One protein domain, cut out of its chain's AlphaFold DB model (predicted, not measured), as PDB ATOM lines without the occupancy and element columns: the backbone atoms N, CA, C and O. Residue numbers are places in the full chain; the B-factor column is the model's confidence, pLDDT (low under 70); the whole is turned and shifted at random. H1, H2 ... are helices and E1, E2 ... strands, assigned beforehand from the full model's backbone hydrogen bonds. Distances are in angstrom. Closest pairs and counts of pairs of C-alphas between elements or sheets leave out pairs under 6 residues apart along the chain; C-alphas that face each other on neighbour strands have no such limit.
ATOM      1  N   GLY A  72      46.177 -23.955  61.357       55.84
ATOM      2  CA  GLY A  72      45.275 -25.084  61.090       55.84
ATOM      3  C   GLY A  72      43.792 -24.839  61.392       55.84
ATOM      4  O   GLY A  72      43.019 -25.796  61.413       55.84
ATOM      5  N   ALA A  73      43.375 -23.590  61.615       61.00
ATOM      6  CA  ALA A  73      41.962 -23.254  61.774       61.00
ATOM      7  C   ALA A  73      41.223 -23.221  60.423       61.00
ATOM      8  O   ALA A  73      41.686 -22.600  59.467       61.00
ATOM      9  N   LYS A  74      40.034 -23.825  60.373       68.12
ATOM     10  CA  LYS A  74      39.024 -23.637  59.325       68.12
ATOM     11  C   LYS A  74      37.974 -22.649  59.828       68.12
ATOM     12  O   LYS A  74      37.464 -22.808  60.934       68.12
ATOM     13  N   GLN A  75      37.617 -21.655  59.026       61.78
ATOM     14  CA  GLN A  75      36.512 -20.757  59.357       61.78
ATOM     15  C   GLN A  75      35.174 -21.425  58.993       61.78
ATOM     16  O   GLN A  75      35.046 -22.025  57.925       61.78
ATOM     17  N   LEU A  76      34.200 -21.364  59.899       64.00
ATOM     18  CA  LEU A  76      32.824 -21.811  59.690       64.00
ATOM     19  C   LEU A  76      31.978 -20.671  59.087       64.00
ATOM     20  O   LEU A  76      32.331 -19.503  59.260       64.00
ATOM     21  N   PRO A  77      30.842 -20.970  58.421       47.28
ATOM     22  CA  PRO A  77      29.994 -19.947  57.794       47.28
ATOM     23  C   PRO A  77      29.405 -18.901  58.758       47.28
ATOM     24  O   PRO A  77      28.977 -17.841  58.314       47.28
ATOM     25  N   ASP A  78      29.388 -19.181  60.065       56.16
ATOM     26  CA  ASP A  78      28.953 -18.266  61.129       56.16
ATOM     27  C   ASP A  78      30.101 -17.413  61.716       56.16
ATOM     28  O   ASP A  78      29.921 -16.715  62.716       56.16
ATOM     29  N   GLY A  79      31.297 -17.475  61.119       54.44
ATOM     30  CA  GLY A  79      32.491 -16.757  61.565       54.44
ATOM     31  C   GLY A  79      33.220 -17.397  62.754       54.44
ATOM     32  O   GLY A  79      34.195 -16.826  63.246       54.44
ATOM     33  N   ARG A  80      32.797 -18.572  63.242       58.88
ATOM     34  CA  ARG A  80      33.556 -19.332  64.252       58.88
ATOM     35  C   ARG A  80      34.761 -20.017  63.611       58.88
ATOM     36  O   ARG A  80      34.770 -20.322  62.424       58.88
ATOM     37  N   LEU A  81      35.775 -20.317  64.419       59.91
ATOM     38  CA  LEU A  81      36.954 -21.061  63.979       59.91
ATOM     39  C   LEU A  81      36.875 -22.498  64.485       59.91
ATOM     40  O   LEU A  81      36.977 -22.766  65.683       59.91
ATOM     41  N   PHE A  82      36.700 -23.421  63.550       59.25
ATOM     42  CA  PHE A  82      36.842 -24.846  63.777       59.25
ATOM     43  C   PHE A  82      38.322 -25.222  63.668       59.25
ATOM     44  O   PHE A  82      38.953 -25.017  62.635       59.25
ATOM     45  N   TRP A  83      38.875 -25.809  64.719       65.81
ATOM     46  CA  TRP A  83      40.201 -26.427  64.692       65.81
ATOM     47  C   TRP A  83      40.013 -27.941  64.804       65.81
ATOM     48  O   TRP A  83      38.952 -28.396  65.235       65.81
ATOM     49  N   ALA A  84      41.031 -28.730  64.456       60.12
ATOM     50  CA  ALA A  84      41.009 -30.153  64.788       60.12
ATOM     51  C   ALA A  84      40.835 -30.311  66.316       60.12
ATOM     52  O   ALA A  84      41.635 -29.735  67.064       60.12
ATOM     53  N   PRO A  85      39.801 -31.025  66.801       61.22
ATOM     54  CA  PRO A  85      39.635 -31.244  68.228       61.22
ATOM     55  C   PRO A  85      40.817 -32.050  68.763       61.22
ATOM     56  O   PRO A  85      41.268 -33.011  68.137       61.22
ATOM     57  N   LYS A  86      41.315 -31.660  69.937       66.19
ATOM     58  CA  LYS A  86      42.184 -32.518  70.731       66.19
ATOM     59  C   LYS A  86      41.330 -33.311  71.709       66.19
ATOM     60  O   LYS A  86      40.573 -32.738  72.489       66.19
ATOM     61  N   THR A  87      41.501 -34.621  71.670       67.31
ATOM     62  CA  THR A  87      40.895 -35.564  72.601       67.31
ATOM     63  C   THR A  87      41.730 -35.635  73.881       67.31
ATOM     64  O   THR A  87      42.857 -36.129  73.868       67.31
ATOM     65  N   LEU A  88      41.169 -35.177  74.999       74.69
ATOM     66  CA  LEU A  88      41.668 -35.482  76.337       74.69
ATOM     67  C   LEU A  88      41.081 -36.826  76.792       74.69
ATOM     68  O   LEU A  88      39.872 -37.036  76.691       74.69
ATOM     69  N   LEU A  89      41.924 -37.719  77.315       70.06
ATOM     70  CA  LEU A  89      41.491 -38.964  77.953       70.06
ATOM     71  C   LEU A  89      41.328 -38.750  79.461       70.06
ATOM     72  O   LEU A  89      42.284 -38.401  80.153       70.06
ATOM     73  N   VAL A  90      40.117 -38.979  79.971       66.81
ATOM     74  CA  VAL A  90      39.758 -38.804  81.386       66.81
ATOM     75  C   VAL A  90      39.403 -40.166  81.999       66.81
ATOM     76  O   VAL A  90      38.584 -40.880  81.422       66.81
ATOM     77  N   PRO A  91      39.984 -40.580  83.141       61.00
ATOM     78  CA  PRO A  91      39.654 -41.859  83.773       61.00
ATOM     79  C   PRO A  91      38.269 -41.831  84.444       61.00
ATOM     80  O   PRO A  91      37.897 -40.850  85.084       61.00
ATOM     81  N   ASN A  92      37.521 -42.941  84.381       57.50
ATOM     82  CA  ASN A  92      36.187 -43.052  85.003       57.50
ATOM     83  C   ASN A  92      36.197 -42.947  86.540       57.50
ATOM     84  O   ASN A  92      35.156 -42.708  87.150       57.50
ATOM     85  N   ARG A  93      37.345 -43.175  87.184       58.72
ATOM     86  CA  ARG A  93      37.523 -43.008  88.630       58.72
ATOM     87  C   ARG A  93      38.703 -42.085  88.885       58.72
ATOM     88  O   ARG A  93      39.840 -42.445  88.598       58.72
ATOM     89  N   LEU A  94      38.417 -40.929  89.476       57.06
ATOM     90  CA  LEU A  94      39.411 -40.212  90.268       57.06
ATOM     91  C   LEU A  94      39.683 -41.006  91.557       57.06
ATOM     92  O   LEU A  94      38.783 -41.719  92.021       57.06
ATOM     93  N   PRO A  95      40.886 -40.909  92.148       51.72
ATOM     94  CA  PRO A  95      41.164 -41.556  93.421       51.72
ATOM     95  C   PRO A  95      40.227 -41.048  94.525       51.72
ATOM     96  O   PRO A  95      39.995 -39.845  94.641       51.72
ATOM     97  N   LEU A  96      39.688 -41.974  95.324       40.81
ATOM     98  CA  LEU A  96      38.687 -41.681  96.359       40.81
ATOM     99  C   LEU A  96      39.232 -40.748  97.452       40.81
ATOM    100  O   LEU A  96      38.557 -39.800  97.848       40.81
ATOM    101  N   ASP A  97      40.474 -40.972  97.881       44.69
ATOM    102  CA  ASP A  97      41.119 -40.208  98.946       44.69
ATOM    103  C   ASP A  97      41.941 -39.035  98.400       44.69
ATOM    104  O   ASP A  97      43.165 -39.014  98.503       44.69
ATOM    105  N   TYR A  98      41.268 -38.022  97.852       47.53
ATOM    106  CA  TYR A  98      41.890 -36.822  97.261       47.53
ATOM    107  C   TYR A  98      42.895 -36.108  98.201       47.53
ATOM    108  O   TYR A  98      43.817 -35.434  97.744       47.53
ATOM    109  N   VAL A  99      42.740 -36.285  99.521       45.16
ATOM    110  CA  VAL A  99      43.639 -35.779 100.579       45.16
ATOM    111  C   VAL A  99      44.912 -36.628 100.730       45.16
ATOM    112  O   VAL A  99      45.984 -36.083 101.001       45.16
ATOM    113  N   HIS A 100      44.827 -37.946 100.534       42.97
ATOM    114  CA  HIS A 100      45.976 -38.855 100.597       42.97
ATOM    115  C   HIS A 100      46.678 -39.000  99.237       42.97
ATOM    116  O   HIS A 100      47.899 -39.150  99.193       42.97
ATOM    117  N   THR A 101      45.964 -38.856  98.115       42.50
ATOM    118  CA  THR A 101      46.528 -38.973  96.761       42.50
ATOM    119  C   THR A 101      47.196 -37.695  96.252       42.50
ATOM    120  O   THR A 101      46.947 -37.234  95.136       42.50
ATOM    121  N   ARG A 102      48.176 -37.203  97.022       45.69
ATOM    122  CA  ARG A 102      49.329 -36.459  96.471       45.69
ATOM    123  C   ARG A 102      50.198 -37.328  95.537       45.69
ATOM    124  O   ARG A 102      51.144 -36.823  94.947       45.69
ATOM    125  N   THR A 103      49.887 -38.620  95.436       44.16
ATOM    126  CA  THR A 103      50.740 -39.721  94.967       44.16
ATOM    127  C   THR A 103      50.354 -40.314  93.603       44.16
ATOM    128  O   THR A 103      50.845 -41.377  93.242       44.16
ATOM    129  N   GLU A 104      49.560 -39.607  92.791       49.41
ATOM    130  CA  GLU A 104      49.887 -39.599  91.355       49.41
ATOM    131  C   GLU A 104      51.094 -38.669  91.197       49.41
ATOM    132  O   GLU A 104      50.944 -37.447  91.321       49.41
ATOM    133  N   GLU A 105      52.280 -39.239  90.977       48.22
ATOM    134  CA  GLU A 105      53.522 -38.471  90.850       48.22
ATOM    135  C   GLU A 105      53.403 -37.422  89.731       48.22
ATOM    136  O   GLU A 105      53.100 -37.729  88.580       48.22
ATOM    137  N   GLY A 106      53.598 -36.150  90.088       60.19
ATOM    138  CA  GLY A 106      53.541 -35.018  89.157       60.19
ATOM    139  C   GLY A 106      52.143 -34.490  88.796       60.19
ATOM    140  O   GLY A 106      52.056 -33.447  88.152       60.19
ATOM    141  N   ALA A 107      51.040 -35.124  89.212       69.38
ATOM    142  CA  ALA A 107      49.705 -34.577  88.948       69.38
ATOM    143  C   ALA A 107      49.363 -33.408  89.899       69.38
ATOM    144  O   ALA A 107      49.547 -33.488  91.117       69.38
ATOM    145  N   THR A 108      48.828 -32.320  89.341       81.31
ATOM    146  CA  THR A 108      48.530 -31.058  90.042       81.31
ATOM    147  C   THR A 108      47.108 -31.022  90.618       81.31
ATOM    148  O   THR A 108      46.227 -31.787  90.215       81.31
ATOM    149  N   ASN A 109      46.846 -30.104  91.556       82.38
ATOM    150  CA  ASN A 109      45.495 -29.890  92.094       82.38
ATOM    151  C   ASN A 109      44.522 -29.397  91.011       82.38
ATOM    152  O   ASN A 109      43.369 -29.825  90.987       82.38
ATOM    153  N   PHE A 110      45.000 -28.551  90.091       86.19
ATOM    154  CA  PHE A 110      44.222 -28.087  88.947       86.19
ATOM    155  C   PHE A 110      43.892 -29.224  87.971       86.19
ATOM    156  O   PHE A 110      42.727 -29.375  87.615       86.19
ATOM    157  N   LYS A 111      44.863 -30.070  87.586       84.25
ATOM    158  CA  LYS A 111      44.614 -31.215  86.693       84.25
ATOM    159  C   LYS A 111      43.530 -32.129  87.262       84.25
ATOM    160  O   LYS A 111      42.603 -32.481  86.541       84.25
ATOM    161  N   ARG A 112      43.606 -32.482  88.552       81.00
ATOM    162  CA  ARG A 112      42.582 -33.322  89.202       81.00
ATOM    163  C   ARG A 112      41.198 -32.649  89.205       81.00
ATOM    164  O   ARG A 112      40.220 -33.302  88.858       81.00
ATOM    165  N   ALA A 113      41.128 -31.347  89.496       84.19
ATOM    166  CA  ALA A 113      39.881 -30.573  89.492       84.19
ATOM    167  C   ALA A 113      39.255 -30.441  88.091       84.19
ATOM    168  O   ALA A 113      38.040 -30.527  87.933       84.19
ATOM    169  N   LEU A 114      40.089 -30.268  87.062       85.88
ATOM    170  CA  LEU A 114      39.664 -30.267  85.666       85.88
ATOM    171  C   LEU A 114      39.050 -31.619  85.283       85.88
ATOM    172  O   LEU A 114      37.974 -31.655  84.698       85.88
ATOM    173  N   LEU A 115      39.697 -32.731  85.647       81.56
ATOM    174  CA  LEU A 115      39.186 -34.078  85.374       81.56
ATOM    175  C   LEU A 115      37.867 -34.372  86.127       81.56
ATOM    176  O   LEU A 115      37.023 -35.080  85.583       81.56
ATOM    177  N   ASP A 116      37.658 -33.802  87.322       80.50
ATOM    178  CA  ASP A 116      36.403 -33.907  88.093       80.50
ATOM    179  C   ASP A 116      35.234 -33.217  87.367       80.50
ATOM    180  O   ASP A 116      34.193 -33.825  87.117       80.50
ATOM    181  N   GLU A 117      35.415 -31.969  86.929       83.38
ATOM    182  CA  GLU A 117      34.363 -31.231  86.214       83.38
ATOM    183  C   GLU A 117      34.129 -31.760  84.788       83.38
ATOM    184  O   GLU A 117      32.982 -31.849  84.348       83.38
ATOM    185  N   LEU A 118      35.171 -32.215  84.080       80.81
ATOM    186  CA  LEU A 118      35.000 -32.912  82.798       80.81
ATOM    187  C   LEU A 118      34.236 -34.238  82.950       80.81
ATOM    188  O   LEU A 118      33.477 -34.616  82.055       80.81
ATOM    189  N   ARG A 119      34.385 -34.929  84.088       77.00
ATOM    190  CA  ARG A 119      33.583 -36.112  84.417       77.00
ATOM    191  C   ARG A 119      32.131 -35.756  84.713       77.00
ATOM    192  O   ARG A 119      31.257 -36.402  84.145       77.00
ATOM    193  N   LYS A 120      31.859 -34.710  85.497       77.19
ATOM    194  CA  LYS A 120      30.485 -34.237  85.755       77.19
ATOM    195  C   LYS A 120      29.774 -33.808  84.469       77.19
ATOM    196  O   LYS A 120      28.609 -34.147  84.282       77.19
ATOM    197  N   LEU A 121      30.477 -33.135  83.553       75.94
ATOM    198  CA  LEU A 121      29.950 -32.778  82.230       75.94
ATOM    199  C   LEU A 121      29.577 -34.020  81.402       75.94
ATOM    200  O   LEU A 121      28.501 -34.045  80.804       75.94
ATOM    201  N   LYS A 122      30.405 -35.076  81.407       71.31
ATOM    202  CA  LYS A 122      30.041 -36.351  80.769       71.31
ATOM    203  C   LYS A 122      28.861 -37.027  81.475       71.31
ATOM    204  O   LYS A 122      27.959 -37.513  80.803       71.31
ATOM    205  N   GLU A 123      28.854 -37.091  82.803       69.69
ATOM    206  CA  GLU A 123      27.776 -37.742  83.563       69.69
ATOM    207  C   GLU A 123      26.423 -37.052  83.310       69.69
ATOM    208  O   GLU A 123      25.431 -37.740  83.089       69.69
ATOM    209  N   GLN A 124      26.401 -35.720  83.180       70.06
ATOM    210  CA  GLN A 124      25.225 -34.964  82.725       70.06
ATOM    211  C   GLN A 124      24.798 -35.328  81.294       70.06
ATOM    212  O   GLN A 124      23.616 -35.564  81.059       70.06
ATOM    213  N   GLN A 125      25.735 -35.431  80.341       64.94
ATOM    214  CA  GLN A 125      25.420 -35.869  78.972       64.94
ATOM    215  C   GLN A 125      24.823 -37.283  78.933       64.94
ATOM    216  O   GLN A 125      23.875 -37.525  78.195       64.94
ATOM    217  N   TYR A 126      25.336 -38.209  79.746       61.44
ATOM    218  CA  TYR A 126      24.818 -39.579  79.818       61.44
ATOM    219  C   TYR A 126      23.475 -39.668  80.548       61.44
ATOM    220  O   TYR A 126      22.686 -40.558  80.241       61.44
ATOM    221  N   GLN A 127      23.194 -38.760  81.485       56.94
ATOM    222  CA  GLN A 127      21.905 -38.721  82.169       56.94
ATOM    223  C   GLN A 127      20.782 -38.194  81.262       56.94
ATOM    224  O   GLN A 127      19.667 -38.695  81.361       56.94
ATOM    225  N   LEU A 128      21.080 -37.301  80.310       52.53
ATOM    226  CA  LEU A 128      20.140 -36.951  79.232       52.53
ATOM    227  C   LEU A 128      19.784 -38.186  78.382       52.53
ATOM    228  O   LEU A 128      18.610 -38.465  78.169       52.53
ATOM    229  N   CYS A 129      20.777 -39.002  78.005       44.03
ATOM    230  CA  CYS A 129      20.547 -40.272  77.298       44.03
ATOM    231  C   CYS A 129      19.819 -41.344  78.139       44.03
ATOM    232  O   CYS A 129      19.463 -42.395  77.611       44.03
ATOM    233  N   PHE A 150      31.405 -49.234  78.931       42.53
ATOM    234  CA  PHE A 150      32.050 -48.475  79.999       42.53
ATOM    235  C   PHE A 150      33.579 -48.648  79.948       42.53
ATOM    236  O   PHE A 150      34.195 -49.225  80.844       42.53
ATOM    237  N   HIS A 151      34.192 -48.130  78.881       48.03
ATOM    238  CA  HIS A 151      35.631 -47.944  78.740       48.03
ATOM    239  C   HIS A 151      36.174 -47.277  80.005       48.03
ATOM    240  O   HIS A 151      35.569 -46.333  80.506       48.03
ATOM    241  N   THR A 152      37.309 -47.749  80.522       54.50
ATOM    242  CA  THR A 152      37.920 -47.252  81.772       54.50
ATOM    243  C   THR A 152      38.342 -45.780  81.708       54.50
ATOM    244  O   THR A 152      38.549 -45.151  82.750       54.50
ATOM    245  N   GLN A 153      38.438 -45.237  80.497       58.31
ATOM    246  CA  GLN A 153      38.687 -43.841  80.170       58.31
ATOM    247  C   GLN A 153      37.608 -43.340  79.206       58.31
ATOM    248  O   GLN A 153      36.989 -44.131  78.492       58.31
ATOM    249  N   PHE A 154      37.414 -42.027  79.136       65.75
ATOM    250  CA  PHE A 154      36.536 -41.390  78.164       65.75
ATOM    251  C   PHE A 154      37.203 -40.224  77.440       65.75
ATOM    252  O   PHE A 154      38.123 -39.591  77.953       65.75
ATOM    253  N   VAL A 155      36.710 -39.978  76.229       66.31
ATOM    254  CA  VAL A 155      37.159 -38.936  75.306       66.31
ATOM    255  C   VAL A 155      36.427 -37.632  75.605       66.31
ATOM    256  O   VAL A 155      35.203 -37.625  75.730       66.31
ATOM    257  N   VAL A 156      37.177 -36.535  75.688       69.75
ATOM    258  CA  VAL A 156      36.650 -35.167  75.728       69.75
ATOM    259  C   VAL A 156      37.347 -34.339  74.661       69.75
ATOM    260  O   VAL A 156      38.558 -34.140  74.729       69.75
ATOM    261  N   ASP A 157      36.587 -33.799  73.715       70.81
ATOM    262  CA  ASP A 157      37.131 -32.901  72.700       70.81
ATOM    263  C   ASP A 157      37.248 -31.477  73.255       70.81
ATOM    264  O   ASP A 157      36.282 -30.711  73.292       70.81
ATOM    265  N   THR A 158      38.457 -31.091  73.673       72.19
ATOM    266  CA  THR A 158      38.738 -29.786  74.307       72.19
ATOM    267  C   THR A 158      38.372 -28.599  73.409       72.19
ATOM    268  O   THR A 158      38.058 -27.513  73.896       72.19
ATOM    269  N   GLY A 159      38.349 -28.818  72.091       69.06
ATOM    270  CA  GLY A 159      37.934 -27.845  71.082       69.06
ATOM    271  C   GLY A 159      36.435 -27.539  71.034       69.06
ATOM    272  O   GLY A 159      36.056 -26.504  70.484       69.06
ATOM    273  N   ALA A 160      35.590 -28.398  71.610       71.06
ATOM    274  CA  ALA A 160      34.153 -28.155  71.746       71.06
ATOM    275  C   ALA A 160      33.808 -27.331  73.004       71.06
ATOM    276  O   ALA A 160      32.707 -26.789  73.113       71.06
ATOM    277  N   ILE A 161      34.741 -27.210  73.956       79.12
ATOM    278  CA  ILE A 161      34.499 -26.576  75.255       79.12
ATOM    279  C   ILE A 161      34.626 -25.052  75.134       79.12
ATOM    280  O   ILE A 161      35.704 -24.469  75.260       79.12
ATOM    281  N   GLU A 162      33.487 -24.391  74.920       84.69
ATOM    282  CA  GLU A 162      33.386 -22.927  74.946       84.69
ATOM    283  C   GLU A 162      33.216 -22.350  76.367       84.69
ATOM    284  O   GLU A 162      33.433 -21.154  76.568       84.69
ATOM    285  N   SER A 163      32.852 -23.164  77.364       89.38
ATOM    286  CA  SER A 163      32.702 -22.735  78.761       89.38
ATOM    287  C   SER A 163      33.201 -23.805  79.727       89.38
ATOM    288  O   SER A 163      32.819 -24.965  79.605       89.38
ATOM    289  N   LEU A 164      33.989 -23.404  80.727       90.81
ATOM    290  CA  LEU A 164      34.456 -24.259  81.821       90.81
ATOM    291  C   LEU A 164      34.215 -23.564  83.161       90.81
ATOM    292  O   LEU A 164      34.531 -22.384  83.327       90.81
ATOM    293  N   ILE A 165      33.676 -24.311  84.124       92.12
ATOM    294  CA  ILE A 165      33.469 -23.867  85.501       92.12
ATOM    295  C   ILE A 165      34.186 -24.858  86.413       92.12
ATOM    296  O   ILE A 165      33.860 -26.036  86.400       92.12
ATOM    297  N   LEU A 166      35.135 -24.373  87.207       90.81
ATOM    298  CA  LEU A 166      35.718 -25.085  88.340       90.81
ATOM    299  C   LEU A 166      35.246 -24.355  89.599       90.81
ATOM    300  O   LEU A 166      35.643 -23.211  89.799       90.81
ATOM    301  N   ASP A 167      34.385 -24.961  90.418       90.69
ATOM    302  CA  ASP A 167      33.893 -24.346  91.661       90.69
ATOM    303  C   ASP A 167      34.310 -25.180  92.874       90.69
ATOM    304  O   ASP A 167      33.755 -26.248  93.139       90.69
ATOM    305  N   GLY A 168      35.272 -24.667  93.643       85.88
ATOM    306  CA  GLY A 168      35.786 -25.303  94.856       85.88
ATOM    307  C   GLY A 168      34.738 -25.518  95.957       85.88
ATOM    308  O   GLY A 168      35.016 -26.249  96.900       85.88
ATOM    309  N   ARG A 169      33.532 -24.933  95.849       84.81
ATOM    310  CA  ARG A 169      32.394 -25.230  96.743       84.81
ATOM    311  C   ARG A 169      31.511 -26.395  96.269       84.81
ATOM    312  O   ARG A 169      30.643 -26.816  97.026       84.81
ATOM    313  N   ARG A 170      31.679 -26.876  95.028       78.44
ATOM    314  CA  ARG A 170      30.850 -27.928  94.395       78.44
ATOM    315  C   ARG A 170      31.573 -29.254  94.177       78.44
ATOM    316  O   ARG A 170      30.930 -30.242  93.827       78.44
ATOM    317  N   SER A 171      32.892 -29.292  94.336       72.69
ATOM    318  CA  SER A 171      33.605 -30.566  94.438       72.69
ATOM    319  C   SER A 171      33.447 -31.151  95.839       72.69
ATOM    320  O   SER A 171      33.257 -30.418  96.810       72.69
ATOM    321  N   SER A 172      33.565 -32.473  95.948       67.25
ATOM    322  CA  SER A 172      33.540 -33.199  97.224       67.25
ATOM    323  C   SER A 172      34.658 -32.762  98.180       67.25
ATOM    324  O   SER A 172      34.553 -32.981  99.384       67.25
ATOM    325  N   PHE A 173      35.716 -32.133  97.654       67.69
ATOM    326  CA  PHE A 173      36.837 -31.593  98.417       67.69
ATOM    327  C   PHE A 173      37.195 -30.183  97.917       67.69
ATOM    328  O   PHE A 173      37.366 -30.004  96.709       67.69
ATOM    329  N   PRO A 174      37.356 -29.177  98.803       70.50
ATOM    330  CA  PRO A 174      37.720 -27.827  98.386       70.50
ATOM    331  C   PRO A 174      39.054 -27.767  97.637       70.50
ATOM    332  O   PRO A 174      40.084 -28.245  98.115       70.50
ATOM    333  N   TYR A 175      39.042 -27.129  96.469       81.38
ATOM    334  CA  TYR A 175      40.241 -26.903  95.674       81.38
ATOM    335  C   TYR A 175      41.110 -25.787  96.285       81.38
ATOM    336  O   TYR A 175      40.642 -24.665  96.471       81.38
ATOM    337  N   ASP A 176      42.395 -26.061  96.526       85.06
ATOM    338  CA  ASP A 176      43.415 -25.039  96.802       85.06
ATOM    339  C   ASP A 176      44.520 -25.160  95.744       85.06
ATOM    340  O   ASP A 176      45.392 -26.029  95.819       85.06
ATOM    341  N   PHE A 177      44.435 -24.343  94.693       86.31
ATOM    342  CA  PHE A 177      45.404 -24.330  93.591       86.31
ATOM    343  C   PHE A 177      46.666 -23.539  93.939       86.31
ATOM    344  O   PHE A 177      47.739 -23.865  93.444       86.31
ATOM    345  N   GLN A 178      46.540 -22.512  94.787       87.31
ATOM    346  CA  GLN A 178      47.579 -21.527  95.107       87.31
ATOM    347  C   GLN A 178      48.103 -20.788  93.864       87.31
ATOM    348  O   GLN A 178      47.656 -19.676  93.608       87.31
ATOM    349  N   VAL A 179      48.980 -21.381  93.055       88.69
ATOM    350  CA  VAL A 179      49.441 -20.821  91.773       88.69
ATOM    351  C   VAL A 179      49.415 -21.924  90.718       88.69
ATOM    352  O   VAL A 179      49.855 -23.039  90.985       88.69
ATOM    353  N   LEU A 180      48.914 -21.616  89.518       90.56
ATOM    354  CA  LEU A 180      48.938 -22.555  88.397       90.56
ATOM    355  C   LEU A 180      50.385 -22.826  87.957       90.56
ATOM    356  O   LEU A 180      51.195 -21.912  87.784       90.56
ATOM    357  N   THR A 181      50.709 -24.094  87.749       89.69
ATOM    358  CA  THR A 181      52.011 -24.531  87.239       89.69
ATOM    359  C   THR A 181      52.088 -24.386  85.717       89.69
ATOM    360  O   THR A 181      51.077 -24.197  85.036       89.69
ATOM    361  N   ASP A 182      53.286 -24.516  85.145       86.94
ATOM    362  CA  ASP A 182      53.439 -24.576  83.689       86.94
ATOM    363  C   ASP A 182      52.756 -25.812  83.067       86.94
ATOM    364  O   ASP A 182      52.225 -25.711  81.965       86.94
ATOM    365  N   GLY A 183      52.630 -26.925  83.800       85.25
ATOM    366  CA  GLY A 183      51.840 -28.082  83.355       85.25
ATOM    367  C   GLY A 183      50.329 -27.803  83.293       85.25
ATOM    368  O   GLY A 183      49.640 -28.287  82.399       85.25
ATOM    369  N   ASP A 184      49.804 -26.963  84.190       88.38
ATOM    370  CA  ASP A 184      48.389 -26.548  84.173       88.38
ATOM    371  C   ASP A 184      48.083 -25.629  82.980       88.38
ATOM    372  O   ASP A 184      47.034 -25.719  82.344       88.38
ATOM    373  N   LYS A 185      49.047 -24.772  82.648       86.62
ATOM    374  CA  LYS A 185      49.064 -23.889  81.477       86.62
ATOM    375  C   LYS A 185      49.158 -24.655  80.158       86.62
ATOM    376  O   LYS A 185      48.502 -24.257  79.198       86.62
ATOM    377  N   GLU A 186      49.930 -25.738  80.113       84.25
ATOM    378  CA  GLU A 186      49.969 -26.663  78.974       84.25
ATOM    379  C   GLU A 186      48.629 -27.388  78.796       84.25
ATOM    380  O   GLU A 186      48.079 -27.367  77.698       84.25
ATOM    381  N   LEU A 187      48.034 -27.920  79.872       82.12
ATOM    382  CA  LEU A 187      46.689 -28.513  79.829       82.12
ATOM    383  C   LEU A 187      45.632 -27.512  79.334       82.12
ATOM    384  O   LEU A 187      44.810 -27.843  78.482       82.12
ATOM    385  N   PHE A 188      45.667 -26.269  79.821       83.88
ATOM    386  CA  PHE A 188      44.766 -25.214  79.357       83.88
ATOM    387  C   PHE A 188      45.002 -24.783  77.896       83.88
ATOM    388  O   PHE A 188      44.079 -24.244  77.280       83.88
ATOM    389  N   ALA A 189      46.193 -24.989  77.321       79.69
ATOM    390  CA  ALA A 189      46.496 -24.580  75.945       79.69
ATOM    391  C   ALA A 189      45.632 -25.313  74.900       79.69
ATOM    392  O   ALA A 189      45.389 -24.780  73.816       79.69
ATOM    393  N   ASP A 190      45.107 -26.488  75.258       78.31
ATOM    394  CA  ASP A 190      44.256 -27.307  74.397       78.31
ATOM    395  C   ASP A 190      42.792 -26.829  74.356       78.31
ATOM    396  O   ASP A 190      42.029 -27.245  73.484       78.31
ATOM    397  N   PHE A 191      42.395 -25.888  75.219       82.00
ATOM    398  CA  PHE A 191      41.051 -25.295  75.278       82.00
ATOM    399  C   PHE A 191      40.951 -24.035  74.395       82.00
ATOM    400  O   PHE A 191      40.578 -22.944  74.834       82.00
ATOM    401  N   PHE A 192      41.320 -24.164  73.119       77.62
ATOM    402  CA  PHE A 192      41.493 -23.034  72.194       77.62
ATOM    403  C   PHE A 192      40.212 -22.228  71.890       77.62
ATOM    404  O   PHE A 192      40.312 -21.050  71.535       77.62
ATOM    405  N   ASN A 193      39.027 -22.826  72.063       78.75
ATOM    406  CA  ASN A 193      37.720 -22.199  71.821       78.75
ATOM    407  C   ASN A 193      37.054 -21.600  73.080       78.75
ATOM    408  O   ASN A 193      35.923 -21.116  73.002       78.75
ATOM    409  N   MET A 194      37.755 -21.571  74.221       87.06
ATOM    410  CA  MET A 194      37.235 -21.052  75.491       87.06
ATOM    411  C   MET A 194      36.704 -19.609  75.376       87.06
ATOM    412  O   MET A 194      37.442 -18.679  75.035       87.06
ATOM    413  N   ARG A 195      35.422 -19.420  75.714       90.00
ATOM    414  CA  ARG A 195      34.723 -18.124  75.788       90.00
ATOM    415  C   ARG A 195      34.433 -17.686  77.217       90.00
ATOM    416  O   ARG A 195      34.460 -16.484  77.475       90.00
ATOM    417  N   ALA A 196      34.151 -18.620  78.120       93.56
ATOM    418  CA  ALA A 196      33.845 -18.337  79.519       93.56
ATOM    419  C   ALA A 196      34.634 -19.274  80.440       93.56
ATOM    420  O   ALA A 196      34.334 -20.463  80.530       93.56
ATOM    421  N   LEU A 197      35.637 -18.734  81.132       95.00
ATOM    422  CA  LEU A 197      36.393 -19.466  82.146       95.00
ATOM    423  C   LEU A 197      35.982 -18.967  83.529       95.00
ATOM    424  O   LEU A 197      36.167 -17.792  83.842       95.00
ATOM    425  N   ARG A 198      35.452 -19.864  84.362       95.88
ATOM    426  CA  ARG A 198      35.139 -19.583  85.764       95.88
ATOM    427  C   ARG A 198      35.973 -20.488  86.668       95.88
ATOM    428  O   ARG A 198      35.848 -21.705  86.596       95.88
ATOM    429  N   ILE A 199      36.825 -19.902  87.504       94.69
ATOM    430  CA  ILE A 199      37.606 -20.594  88.536       94.69
ATOM    431  C   ILE A 199      37.174 -19.983  89.866       94.69
ATOM    432  O   ILE A 199      37.688 -18.949  90.280       94.69
ATOM    433  N   LEU A 200      36.175 -20.583  90.499       95.56
ATOM    434  CA  LEU A 200      35.465 -20.038  91.647       95.56
ATOM    435  C   LEU A 200      35.943 -20.736  92.919       95.56
ATOM    436  O   LEU A 200      35.915 -21.959  93.002       95.56
ATOM    437  N   ASN A 201      36.322 -19.975  93.944       94.25
ATOM    438  CA  ASN A 201      36.648 -20.522  95.269       94.25
ATOM    439  C   ASN A 201      37.821 -21.533  95.310       94.25
ATOM    440  O   ASN A 201      37.923 -22.298  96.265       94.25
ATOM    441  N   CYS A 202      38.714 -21.537  94.314       92.25
ATOM    442  CA  CYS A 202      39.804 -22.520  94.183       92.25
ATOM    443  C   CYS A 202      41.118 -22.110  94.879       92.25
ATOM    444  O   CYS A 202      42.191 -22.613  94.539       92.25
ATOM    445  N   GLY A 203      41.078 -21.142  95.799       92.31
ATOM    446  CA  GLY A 203      42.247 -20.706  96.572       92.31
ATOM    447  C   GLY A 203      43.390 -20.068  95.766       92.31
ATOM    448  O   GLY A 203      44.499 -19.950  96.287       92.31
ATOM    449  N   LEU A 204      43.153 -19.652  94.518       94.56
ATOM    450  CA  LEU A 204      44.175 -19.092  93.624       94.56
ATOM    451  C   LEU A 204      44.707 -17.738  94.150       94.56
ATOM    452  O   LEU A 204      43.919 -16.861  94.485       94.56
ATOM    453  N   THR A 205      46.024 -17.537  94.222       94.62
ATOM    454  CA  THR A 205      46.674 -16.324  94.772       94.62
ATOM    455  C   THR A 205      47.249 -15.388  93.701       94.62
ATOM    456  O   THR A 205      47.505 -14.213  93.980       94.62
ATOM    457  N   SER A 206      47.433 -15.889  92.476       93.38
ATOM    458  CA  SER A 206      48.058 -15.191  91.345       93.38
ATOM    459  C   SER A 206      47.333 -15.520  90.036       93.38
ATOM    460  O   SER A 206      46.854 -16.637  89.859       93.38
ATOM    461  N   CYS A 207      47.285 -14.568  89.099       91.31
ATOM    462  CA  CYS A 207      46.778 -14.802  87.738       91.31
ATOM    463  C   CYS A 207      47.854 -15.371  86.792       91.31
ATOM    464  O   CYS A 207      47.635 -15.473  85.585       91.31
ATOM    465  N   GLU A 208      49.040 -15.689  87.313       90.81
ATOM    466  CA  GLU A 208      50.124 -16.300  86.547       90.81
ATOM    467  C   GLU A 208      49.739 -17.686  86.024       90.81
ATOM    468  O   GLU A 208      48.924 -18.399  86.607       90.81
ATOM    469  N   ASN A 209      50.316 -18.038  84.873       89.56
ATOM    470  CA  ASN A 209      50.073 -19.280  84.140       89.56
ATOM    471  C   ASN A 209      48.619 -19.550  83.680       89.56
ATOM    472  O   ASN A 209      48.384 -20.556  83.018       89.56
ATOM    473  N   ILE A 210      47.677 -18.613  83.848       89.19
ATOM    474  CA  ILE A 210      46.456 -18.573  83.020       89.19
ATOM    475  C   ILE A 210      46.877 -18.230  81.571       89.19
ATOM    476  O   ILE A 210      47.429 -17.147  81.348       89.19
ATOM    477  N   PRO A 211      46.665 -19.100  80.561       85.56
ATOM    478  CA  PRO A 211      47.141 -18.830  79.206       85.56
ATOM    479  C   PRO A 211      46.244 -17.851  78.439       85.56
ATOM    480  O   PRO A 211      45.135 -17.494  78.842       85.56
ATOM    481  N   ARG A 212      46.736 -17.397  77.281       84.19
ATOM    482  CA  ARG A 212      46.056 -16.394  76.450       84.19
ATOM    483  C   ARG A 212      44.964 -17.013  75.573       84.19
ATOM    484  O   ARG A 212      45.124 -17.122  74.357       84.19
ATOM    485  N   PHE A 213      43.840 -17.367  76.187       85.00
ATOM    486  CA  PHE A 213      42.602 -17.714  75.485       85.00
ATOM    487  C   PHE A 213      42.226 -16.616  74.475       85.00
ATOM    488  O   PHE A 213      41.991 -15.465  74.849       85.00
ATOM    489  N   LYS A 214      42.193 -16.958  73.181       81.38
ATOM    490  CA  LYS A 214      42.004 -15.979  72.094       81.38
ATOM    491  C   LYS A 214      40.608 -15.352  72.092       81.38
ATOM    492  O   LYS A 214      40.490 -14.174  71.781       81.38
ATOM    493  N   PHE A 215      39.580 -16.126  72.444       84.62
ATOM    494  CA  PHE A 215      38.164 -15.768  72.261       84.62
ATOM    495  C   PHE A 215      37.395 -15.589  73.579       84.62
ATOM    496  O   PHE A 215      36.161 -15.592  73.583       84.62
ATOM    497  N   LEU A 216      38.126 -15.411  74.685       90.69
ATOM    498  CA  LEU A 216      37.571 -15.249  76.023       90.69
ATOM    499  C   LEU A 216      36.745 -13.959  76.117       90.69
ATOM    500  O   LEU A 216      37.257 -12.868  75.867       90.69
ATOM    501  N   LYS A 217      35.471 -14.104  76.484       93.19
ATOM    502  CA  LYS A 217      34.493 -13.035  76.724       93.19
ATOM    503  C   LYS A 217      34.213 -12.853  78.217       93.19
ATOM    504  O   LYS A 217      34.032 -11.719  78.650       93.19
ATOM    505  N   GLU A 218      34.224 -13.929  78.999       96.94
ATOM    506  CA  GLU A 218      34.054 -13.896  80.454       96.94
ATOM    507  C   GLU A 218      35.232 -14.580  81.159       96.94
ATOM    508  O   GLU A 218      35.625 -15.693  80.802       96.94
ATOM    509  N   LEU A 219      35.761 -13.912  82.182       97.31
ATOM    510  CA  LEU A 219      36.695 -14.476  83.149       97.31
ATOM    511  C   LEU A 219      36.163 -14.204  84.558       97.31
ATOM    512  O   LEU A 219      36.055 -13.051  84.978       97.31
ATOM    513  N   ASP A 220      35.823 -15.271  85.272       98.00
ATOM    514  CA  ASP A 220      35.283 -15.215  86.629       98.00
ATOM    515  C   ASP A 220      36.258 -15.895  87.595       98.00
ATOM    516  O   ASP A 220      36.507 -17.097  87.505       98.00
ATOM    517  N   LEU A 221      36.851 -15.109  88.488       97.25
ATOM    518  CA  LEU A 221      37.845 -15.541  89.473       97.25
ATOM    519  C   LEU A 221      37.349 -15.264  90.905       97.25
ATOM    520  O   LEU A 221      38.140 -15.023  91.823       97.25
ATOM    521  N   THR A 222      36.031 -15.277  91.100       98.12
ATOM    522  CA  THR A 222      35.361 -14.939  92.362       98.12
ATOM    523  C   THR A 222      35.711 -15.896  93.513       98.12
ATOM    524  O   THR A 222      35.801 -17.113  93.338       98.12
ATOM    525  N   GLY A 223      35.900 -15.349  94.717       96.56
ATOM    526  CA  GLY A 223      36.143 -16.104  95.953       96.56
ATOM    527  C   GLY A 223      37.545 -16.710  96.089       96.56
ATOM    528  O   GLY A 223      37.732 -17.651  96.859       96.56
ATOM    529  N   ASN A 224      38.525 -16.222  95.325       97.25
ATOM    530  CA  ASN A 224      39.916 -16.667  95.410       97.25
ATOM    531  C   ASN A 224      40.742 -15.782  96.368       97.25
ATOM    532  O   ASN A 224      40.221 -14.996  97.155       97.25
ATOM    533  N   LYS A 225      42.066 -15.944  96.353       96.88
ATOM    534  CA  LYS A 225      43.033 -15.261  97.226       96.88
ATOM    535  C   LYS A 225      43.903 -14.270  96.430       96.88
ATOM    536  O   LYS A 225      45.020 -13.968  96.846       96.88
TER     537      LYS A 225
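AT A GLANCE: This is residues 72 to 129 and 150 to 225 of the 338 residues of the protein "Leucine rich repeat-containing protein" of Toxoplasma gondii TgCatPRC2 (UniProt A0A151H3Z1). With little regular structure, the chain winds in short stacked turns, parallel sheet E3 E4 E5 along one side and H2 opposite, with H1 and the antiparallel pair E1 E2 at the E3 end. The 134 printed residues, mixed in class, run E1 H1 E2 E3 H2 E4 E5, with 52 in these two helices and five strands. It is compact, radius of gyration 15.3 A, spanning 49 by 38 by 27 A.

HOW THE PARTS SIT: Find E1, residues 87 to 91, antiparallel to E2, residues 153 to 157: N 88 and O 156 are 2.8 A apart. H1, residues 109 to 129, only grazes the sheet of E3, residues 163 to 167, E4, residues 196 to 200, and E5, residues 218 to 220. There N 164 and O 196 are 3.0 A apart, N 197 and O 218 3.1 A. E3, H2 (residues 182 to 189) and E4 form a strand-helix-strand unit, parallel neighbours with a helix between, its crossover right-handed. Every O i to N i+4 pair in H1 and H2 is within hydrogen-bond range.

IN THESE COORDINATES: E1 begins at C-alpha 87 (40.895, -35.564, 72.601); H1 runs 30.8 A; E5 ends at C-alpha 220 (35.283, -15.215, 86.629).

THE WHOLE: Residues 130 to 149 are cut out, C-alphas 129 and 150 being 14.4 A apart. Links E1 to H1, E3 to H2 and E4 to E5 are long. Confidence is under 70 in 50 residues, among them 72 to 87.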